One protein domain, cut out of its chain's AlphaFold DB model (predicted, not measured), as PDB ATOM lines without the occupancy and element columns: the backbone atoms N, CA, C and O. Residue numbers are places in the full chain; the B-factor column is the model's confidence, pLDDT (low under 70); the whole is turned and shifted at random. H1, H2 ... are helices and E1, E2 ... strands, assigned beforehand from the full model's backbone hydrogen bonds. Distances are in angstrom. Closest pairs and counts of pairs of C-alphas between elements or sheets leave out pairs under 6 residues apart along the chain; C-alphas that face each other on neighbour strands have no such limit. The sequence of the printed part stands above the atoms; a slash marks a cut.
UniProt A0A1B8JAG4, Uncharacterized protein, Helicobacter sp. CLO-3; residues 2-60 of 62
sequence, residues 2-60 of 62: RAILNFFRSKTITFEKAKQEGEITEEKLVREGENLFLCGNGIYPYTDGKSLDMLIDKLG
ATOM      1  N   ARG A   2      79.039  32.035  66.092       54.62
ATOM      2  CA  ARG A   2      78.814  33.018  67.187       54.62
ATOM      3  C   ARG A   2      78.230  32.435  68.491       54.62
ATOM      4  O   ARG A   2      78.605  32.876  69.567       54.62
ATOM      5  N   ALA A   3      77.358  31.427  68.406       57.09
ATOM      6  CA  ALA A   3      76.718  30.824  69.584       57.09
ATOM      7  C   ALA A   3      77.709  30.113  70.525       57.09
ATOM      8  O   ALA A   3      77.595  30.231  71.738       57.09
ATOM      9  N   ILE A   4      78.720  29.442  69.965       56.66
ATOM     10  CA  ILE A   4      79.765  28.746  70.730       56.66
ATOM     11  C   ILE A   4      80.653  29.743  71.488       56.66
ATOM     12  O   ILE A   4      80.919  29.556  72.670       56.66
ATOM     13  N   LEU A   5      81.049  30.847  70.846       54.03
ATOM     14  CA  LEU A   5      81.837  31.902  71.496       54.03
ATOM     15  C   LEU A   5      81.067  32.572  72.648       54.03
ATOM     16  O   LEU A   5      81.648  32.857  73.692       54.03
ATOM     17  N   ASN A   6      79.754  32.774  72.489       56.00
ATOM     18  CA  ASN A   6      78.899  33.319  73.548       56.00
ATOM     19  C   ASN A   6      78.673  32.323  74.694       56.00
ATOM     20  O   ASN A   6      78.659  32.728  75.856       56.00
ATOM     21  N   PHE A   7      78.551  31.029  74.384       55.59
ATOM     22  CA  PHE A   7      78.491  29.965  75.385       55.59
ATOM     23  C   PHE A   7      79.754  29.957  76.255       55.59
ATOM     24  O   PHE A   7      79.649  30.033  77.478       55.59
ATOM     25  N   PHE A   8      80.942  29.984  75.644       53.06
ATOM     26  CA  PHE A   8      82.198  30.041  76.398       53.06
ATOM     27  C   PHE A   8      82.380  31.358  77.169       53.06
ATOM     28  O   PHE A   8      82.849  31.316  78.305       53.06
ATOM     29  N   ARG A   9      81.920  32.503  76.634       56.31
ATOM     30  CA  ARG A   9      81.890  33.785  77.373       56.31
ATOM     31  C   ARG A   9      81.005  33.739  78.618       56.31
ATOM     32  O   ARG A   9      81.385  34.275  79.648       56.31
ATOM     33  N   SER A  10      79.844  33.085  78.545       58.88
ATOM     34  CA  SER A  10      78.950  32.925  79.707       58.88
ATOM     35  C   SER A  10      79.509  31.995  80.789       58.88
ATOM     36  O   SER A  10      79.083  32.055  81.937       58.88
ATOM     37  N   LYS A  11      80.478  31.151  80.418       58.81
ATOM     38  CA  LYS A  11      81.212  30.242  81.306       58.81
ATOM     39  C   LYS A  11      82.507  30.861  81.843       58.81
ATOM     40  O   LYS A  11      83.200  30.216  82.620       58.81
ATOM     41  N   THR A  12      82.859  32.080  81.422       59.91
ATOM     42  CA  THR A  12      84.057  32.769  81.908       59.91
ATOM     43  C   THR A  12      83.714  33.480  83.214       59.91
ATOM     44  O   THR A  12      83.167  34.581  83.222       59.91
ATOM     45  N   ILE A  13      83.979  32.813  84.330       65.06
ATOM     46  CA  ILE A  13      83.917  33.415  85.659       65.06
ATOM     47  C   ILE A  13      85.155  34.300  85.863       65.06
ATOM     48  O   ILE A  13      86.247  33.977  85.395       65.06
ATOM     49  N   THR A  14      84.992  35.459  86.501       68.19
ATOM     50  CA  THR A  14      86.145  36.285  86.882       68.19
ATOM     51  C   THR A  14      86.885  35.624  88.040       68.19
ATOM     52  O   THR A  14      86.278  34.934  88.856       68.19
ATOM     53  N   PHE A  15      88.192  35.864  88.142       59.91
ATOM     54  CA  PHE A  15      89.031  35.300  89.204       59.91
ATOM     55  C   PHE A  15      88.464  35.568  90.610       59.91
ATOM     56  O   PHE A  15      88.363  34.658  91.427       59.91
ATOM     57  N   GLU A  16      87.987  36.793  90.848       63.69
ATOM     58  CA  GLU A  16      87.328  37.189  92.100       63.69
ATOM     59  C   GLU A  16      86.099  36.337  92.426       63.69
ATOM     60  O   GLU A  16      85.898  35.923  93.567       63.69
ATOM     61  N   LYS A  17      85.279  36.032  91.416       68.56
ATOM     62  CA  LYS A  17      84.050  35.269  91.610       68.56
ATOM     63  C   LYS A  17      84.347  33.779  91.843       68.56
ATOM     64  O   LYS A  17      83.727  33.176  92.709       68.56
ATOM     65  N   ALA A  18      85.369  33.225  91.186       65.88
ATOM     66  CA  ALA A  18      85.839  31.855  91.427       65.88
ATOM     67  C   ALA A  18      86.471  31.675  92.824       65.88
ATOM     68  O   ALA A  18      86.333  30.620  93.445       65.88
ATOM     69  N   LYS A  19      87.120  32.720  93.358       64.25
ATOM     70  CA  LYS A  19      87.650  32.745  94.733       64.25
ATOM     71  C   LYS A  19      86.524  32.798  95.774       64.25
ATOM     72  O   LYS A  19      86.587  32.088  96.773       64.25
ATOM     73  N   GLN A  20      85.476  33.590  95.526       71.75
ATOM     74  CA  GLN A  20      84.291  33.673  96.397       71.75
ATOM     75  C   GLN A  20      83.469  32.379  96.420       71.75
ATOM     76  O   GLN A  20      82.959  31.998  97.472       71.75
ATOM     77  N   GLU A  21      83.352  31.700  95.280       74.81
ATOM     78  CA  GLU A  21      82.618  30.434  95.148       74.81
ATOM     79  C   GLU A  21      83.427  29.219  95.654       74.81
ATOM     80  O   GLU A  21      82.926  28.097  95.660       74.81
ATOM     81  N   GLY A  22      84.660  29.434  96.136       63.78
ATOM     82  CA  GLY A  22      85.520  28.384  96.692       63.78
ATOM     83  C   GLY A  22      86.110  27.436  95.643       63.78
ATOM     84  O   GLY A  22      86.687  26.410  96.001       63.78
ATOM     85  N   GLU A  23      85.991  27.775  94.355       66.25
ATOM     86  CA  GLU A  23      86.521  26.986  93.237       66.25
ATOM     87  C   GLU A  23      88.056  27.059  93.144       66.25
ATOM     88  O   GLU A  23      88.690  26.175  92.569       66.25
ATOM     89  N   ILE A  24      88.668  28.095  93.731       61.62
ATOM     90  CA  ILE A  24      90.122  28.287  93.805       61.62
ATOM     91  C   ILE A  24      90.538  28.282  95.276       61.62
ATOM     92  O   ILE A  24      90.229  29.211  96.020       61.62
ATOM     93  N   THR A  25      91.231  27.226  95.697       61.03
ATOM     94  CA  THR A  25      91.514  26.950  97.115       61.03
ATOM     95  C   THR A  25      92.882  27.447  97.589       61.03
ATOM     96  O   THR A  25      93.057  27.645  98.785       61.03
ATOM     97  N   GLU A  26      93.836  27.715  96.689       52.31
ATOM     98  CA  GLU A  26      95.173  28.208  97.059       52.31
ATOM     99  C   GLU A  26      95.762  29.137  95.984       52.31
ATOM    100  O   GLU A  26      95.895  28.766  94.816       52.31
ATOM    101  N   GLU A  27      96.180  30.342  96.388       54.72
ATOM    102  CA  GLU A  27      97.148  31.132  95.624       54.72
ATOM    103  C   GLU A  27      98.507  30.427  95.716       54.72
ATOM    104  O   GLU A  27      99.219  30.536  96.714       54.72
ATOM    105  N   LYS A  28      98.887  29.679  94.672       51.44
ATOM    106  CA  LYS A  28     100.279  29.245  94.526       51.44
ATOM    107  C   LYS A  28     101.129  30.480  94.277       51.44
ATOM    108  O   LYS A  28     101.096  31.064  93.198       51.44
ATOM    109  N   LEU A  29     101.876  30.865  95.302       43.62
ATOM    110  CA  LEU A  29     102.854  31.940  95.271       43.62
ATOM    111  C   LEU A  29     103.905  31.601  94.202       43.62
ATOM    112  O   LEU A  29     104.779  30.761  94.421       43.62
ATOM    113  N   VAL A  30     103.778  32.197  93.016       46.59
ATOM    114  CA  VAL A  30     104.781  32.076  91.955       46.59
ATOM    115  C   VAL A  30     106.000  32.850  92.439       46.59
ATOM    116  O   VAL A  30     105.979  34.077  92.497       46.59
ATOM    117  N   ARG A  31     107.045  32.137  92.863       50.62
ATOM    118  CA  ARG A  31     108.327  32.762  93.182       50.62
ATOM    119  C   ARG A  31     108.923  33.280  91.876       50.62
ATOM    120  O   ARG A  31     109.349  32.492  91.036       50.62
ATOM    121  N   GLU A  32     108.928  34.598  91.694       50.59
ATOM    122  CA  GLU A  32     109.724  35.229  90.642       50.59
ATOM    123  C   GLU A  32     111.195  34.855  90.870       50.59
ATOM    124  O   GLU A  32     111.784  35.224  91.885       50.59
ATOM    125  N   GLY A  33     111.769  34.068  89.959       58.16
ATOM    126  CA  GLY A  33     113.192  33.718  89.988       58.16
ATOM    127  C   GLY A  33     113.532  32.252  89.736       58.16
ATOM    128  O   GLY A  33     114.714  31.919  89.692       58.16
ATOM    129  N   GLU A  34     112.554  31.364  89.547       65.19
ATOM    130  CA  GLU A  34     112.861  29.990  89.143       65.19
ATOM    131  C   GLU A  34     113.060  29.923  87.626       65.19
ATOM    132  O   GLU A  34     112.125  29.868  86.830       65.19
ATOM    133  N   ASN A  35     114.326  29.968  87.229       81.12
ATOM    134  CA  ASN A  35     114.786  29.688  85.881       81.12
ATOM    135  C   ASN A  35     114.490  28.210  85.552       81.12
ATOM    136  O   ASN A  35     115.143  27.301  86.066       81.12
ATOM    137  N   LEU A  36     113.468  27.960  84.726       85.00
ATOM    138  CA  LEU A  36     113.016  26.616  84.349       85.00
ATOM    139  C   LEU A  36     113.146  26.389  82.841       85.00
ATOM    140  O   LEU A  36     112.682  27.193  82.033       85.00
ATOM    141  N   PHE A  37     113.760  25.273  82.459       80.81
ATOM    142  CA  PHE A  37     113.819  24.776  81.091       80.81
ATOM    143  C   PHE A  37     112.758  23.689  80.907       80.81
ATOM    144  O   PHE A  37     112.754  22.685  81.623       80.81
ATOM    145  N   LEU A  38     111.844  23.900  79.961       83.31
ATOM    146  CA  LEU A  38     110.772  22.962  79.642       83.31
ATOM    147  C   LEU A  38     111.067  22.298  78.298       83.31
ATOM    148  O   LEU A  38     111.163  22.980  77.277       83.31
ATOM    149  N   CYS A  39     111.162  20.971  78.283       79.94
ATOM    150  CA  CYS A  39     111.269  20.188  77.055       79.94
ATOM    151  C   CYS A  39     110.319  18.983  77.096       79.94
ATOM    152  O   CYS A  39     109.728  18.676  78.130       79.94
ATOM    153  N   GLY A  40     110.162  18.281  75.969       74.62
ATOM    154  CA  GLY A  40     109.235  17.143  75.859       74.62
ATOM    155  C   GLY A  40     109.456  16.028  76.894       74.62
ATOM    156  O   GLY A  40     108.534  15.266  77.164       74.62
ATOM    157  N   ASN A  41     110.642  15.974  77.508       77.44
ATOM    158  CA  ASN A  41     111.016  14.967  78.500       77.44
ATOM    159  C   ASN A  41     110.934  15.455  79.957       77.44
ATOM    160  O   ASN A  41     111.191  14.663  80.863       77.44
ATOM    161  N   GLY A  42     110.574  16.717  80.213       83.00
ATOM    162  CA  GLY A  42     110.379  17.198  81.579       83.00
ATOM    163  C   GLY A  42     110.604  18.690  81.793       83.00
ATOM    164  O   GLY A  42     110.801  19.474  80.864       83.00
ATOM    165  N   ILE A  43     110.564  19.058  83.071       87.75
ATOM    166  CA  ILE A  43     110.829  20.406  83.571       87.75
ATOM    167  C   ILE A  43     112.106  20.336  84.400       87.75
ATOM    168  O   ILE A  43     112.216  19.509  85.306       87.75
ATOM    169  N   TYR A  44     113.056  21.209  84.090       85.31
ATOM    170  CA  TYR A  44     114.391  21.181  84.667       85.31
ATOM    171  C   TYR A  44     114.774  22.571  85.178       85.31
ATOM    172  O   TYR A  44     114.747  23.528  84.403       85.31
ATOM    173  N   PRO A  45     115.141  22.714  86.458       88.00
ATOM    174  CA  PRO A  45     115.628  23.984  86.976       88.00
ATOM    175  C   PRO A  45     117.060  24.263  86.511       88.00
ATOM    176  O   PRO A  45     117.877  23.347  86.404       88.00
ATOM    177  N   TYR A  46     117.367  25.536  86.278       85.56
ATOM    178  CA  TYR A  46     118.710  26.040  86.001       85.56
ATOM    179  C   TYR A  46     118.968  27.315  86.815       85.56
ATOM    180  O   TYR A  46     118.042  27.936  87.326       85.56
ATOM    181  N   THR A  47     120.229  27.689  87.009       85.38
ATOM    182  CA  THR A  47     120.615  28.830  87.863       85.38
ATOM    183  C   THR A  47     121.093  30.030  87.053       85.38
ATOM    184  O   THR A  47     120.865  31.170  87.442       85.38
ATOM    185  N   ASP A  48     121.721  29.780  85.907       84.81
ATOM    186  CA  ASP A  48     122.330  30.765  85.013       84.81
ATOM    187  C   ASP A  48     122.463  30.214  83.577       84.81
ATOM    188  O   ASP A  48     122.162  29.047  83.316       84.81
ATOM    189  N   GLY A  49     122.942  31.041  82.640       85.94
ATOM    190  CA  GLY A  49     123.113  30.641  81.238       85.94
ATOM    191  C   GLY A  49     124.027  29.427  81.038       85.94
ATOM    192  O   GLY A  49     123.706  28.563  80.234       85.94
ATOM    193  N   LYS A  50     125.098  29.277  81.829       89.69
ATOM    194  CA  LYS A  50     126.000  28.117  81.701       89.69
ATOM    195  C   LYS A  50     125.309  26.826  82.130       89.69
ATOM    196  O   LYS A  50     125.465  25.795  81.485       89.69
ATOM    197  N   SER A  51     124.546  26.875  83.221       88.62
ATOM    198  CA  SER A  51     123.771  25.724  83.696       88.62
ATOM    199  C   SER A  51     122.641  25.334  82.736       88.62
ATOM    200  O   SER A  51     122.298  24.156  82.660       88.62
ATOM    201  N   LEU A  52     122.101  26.299  81.980       87.06
ATOM    202  CA  LEU A  52     121.142  26.048  80.907       87.06
ATOM    203  C   LEU A  52     121.814  25.361  79.712       87.06
ATOM    204  O   LEU A  52     121.306  24.343  79.252       87.06
ATOM    205  N   ASP A  53     122.967  25.856  79.261       88.69
ATOM    206  CA  ASP A  53     123.713  25.261  78.142       88.69
ATOM    207  C   ASP A  53     124.090  23.800  78.445       88.69
ATOM    208  O   ASP A  53     123.778  22.894  77.677       88.69
ATOM    209  N   MET A  54     124.626  23.533  79.644       88.19
ATOM    210  CA  MET A  54     124.928  22.164  80.092       88.19
ATOM    211  C   MET A  54     123.696  21.250  80.115       88.19
ATOM    212  O   MET A  54     123.799  20.036  79.913       88.19
ATOM    213  N   LEU A  55     122.528  21.807  80.432       88.69
ATOM    214  CA  LEU A  55     121.281  21.063  80.475       88.69
ATOM    215  C   LEU A  55     120.786  20.730  79.060       88.69
ATOM    216  O   LEU A  55     120.310  19.615  78.842       88.69
ATOM    217  N   ILE A  56     120.935  21.651  78.108       87.88
ATOM    218  CA  ILE A  56     120.624  21.434  76.690       87.88
ATOM    219  C   ILE A  56     121.529  20.335  76.115       87.88
ATOM    220  O   ILE A  56     121.004  19.375  75.541       87.88
ATOM    221  N   ASP A  57     122.839  20.400  76.374       88.38
ATOM    222  CA  ASP A  57     123.810  19.376  75.960       88.38
ATOM    223  C   ASP A  57     123.427  17.996  76.517       88.38
ATOM    224  O   ASP A  57     123.347  16.999  75.793       88.38
ATOM    225  N   LYS A  58     123.126  17.930  77.822       85.62
ATOM    226  CA  LYS A  58     122.757  16.683  78.507       85.62
ATOM    227  C   LYS A  58     121.473  16.065  77.957       85.62
ATOM    228  O   LYS A  58     121.345  14.840  77.934       85.62
ATOM    229  N   LEU A  59     120.503  16.894  77.582       85.50
ATOM    230  CA  LEU A  59     119.207  16.443  77.075       85.50
ATOM    231  C   LEU A  59     119.223  16.174  75.563       85.50
ATOM    232  O   LEU A  59     118.199  15.755  75.023       85.50
ATOM    233  N   GLY A  60     120.372  16.354  74.901       74.75
ATOM    234  CA  GLY A  60     120.549  16.079  73.476       74.75
ATOM    235  C   GLY A  60     119.932  17.143  72.568       74.75
ATOM    236  O   GLY A  60     119.485  16.814  71.472       74.75
TER     237      GLY A  60
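Overview. This is residues 2 to 60 of the 62 residues of an uncharacterized protein of Helicobacter sp. CLO-3 (UniProt A0A1B8JAG4). A small two-stranded hairpin, E1 and E2, with helix H3 loosely over one face of it, near both strands, makes a small head at one end of an extended model. From it a long stretch with no named element, residues 21 to 35, runs out to the short helix H2, beyond which residues 2 to 14, with H1 in residues 2 to 10, stick out free of the rest. The printed part has 59 residues with three named helices and two named strands, in the order H1, H2, E1, E2, H3; the sheet E1 - E2 is antiparallel and the class is mixed, helices and strands. The whole is extended, with a radius of gyration of the C-alphas of 19.2 A, and its outline is only just flat, spanning 48 by 30 by 16 A.

Along the chain. E1 is residues 36 to 39, with C-alpha 36 at (113.016, 26.616, 84.349), and E2 is residues 42 to 45. H3, the longest helix, is residues 49 to 58 and measures 14.2 A from first to last C-alpha; C-alpha 58 is at (122.757, 16.683, 78.507). H2 is residues 15 to 20. H1 is residues 2 to 10, 12.5 A long, and begins with C-alpha 2 at (78.814, 33.018, 67.187).

Arrangement. E1 and E2 form a hairpin of antiparallel strands, with 158 degrees between their directions. The C-alphas of Leu 36 and Pro 45 face each other at 4.5 A. N 37 and O 44 are within hydrogen-bond range at 2.8 A, and so are N 44 and O 37 at 2.9 A. H3 and E2 are near each other, with 5 pairs of C-alphas within 10 A. The closest C-alphas of E1 and H3, those of Phe 37 and Leu 52, are 7.4 A apart. H2 is apart from E2 and from H3. H1 is apart from H2, E1, E2 and H3. In H1, H2 and H3 every O i to N i+4 pair is within hydrogen-bond range.

Size, cuts and confidence. The two C-alphas farthest apart, those of Ala 3 and Lys 50, are 50.8 A apart. The printed part has no cut. The link from H2 to E1, 15 residues, is long; those from H1 to H2, E1 to E2 and E2 to H3 are tight. Without the stretch that stands free, the body spans 47 by 21 by 12 A. The mean pLDDT of the printed part is 70.3, and it is under 70 in residues 2 to 19 and 22 to 34.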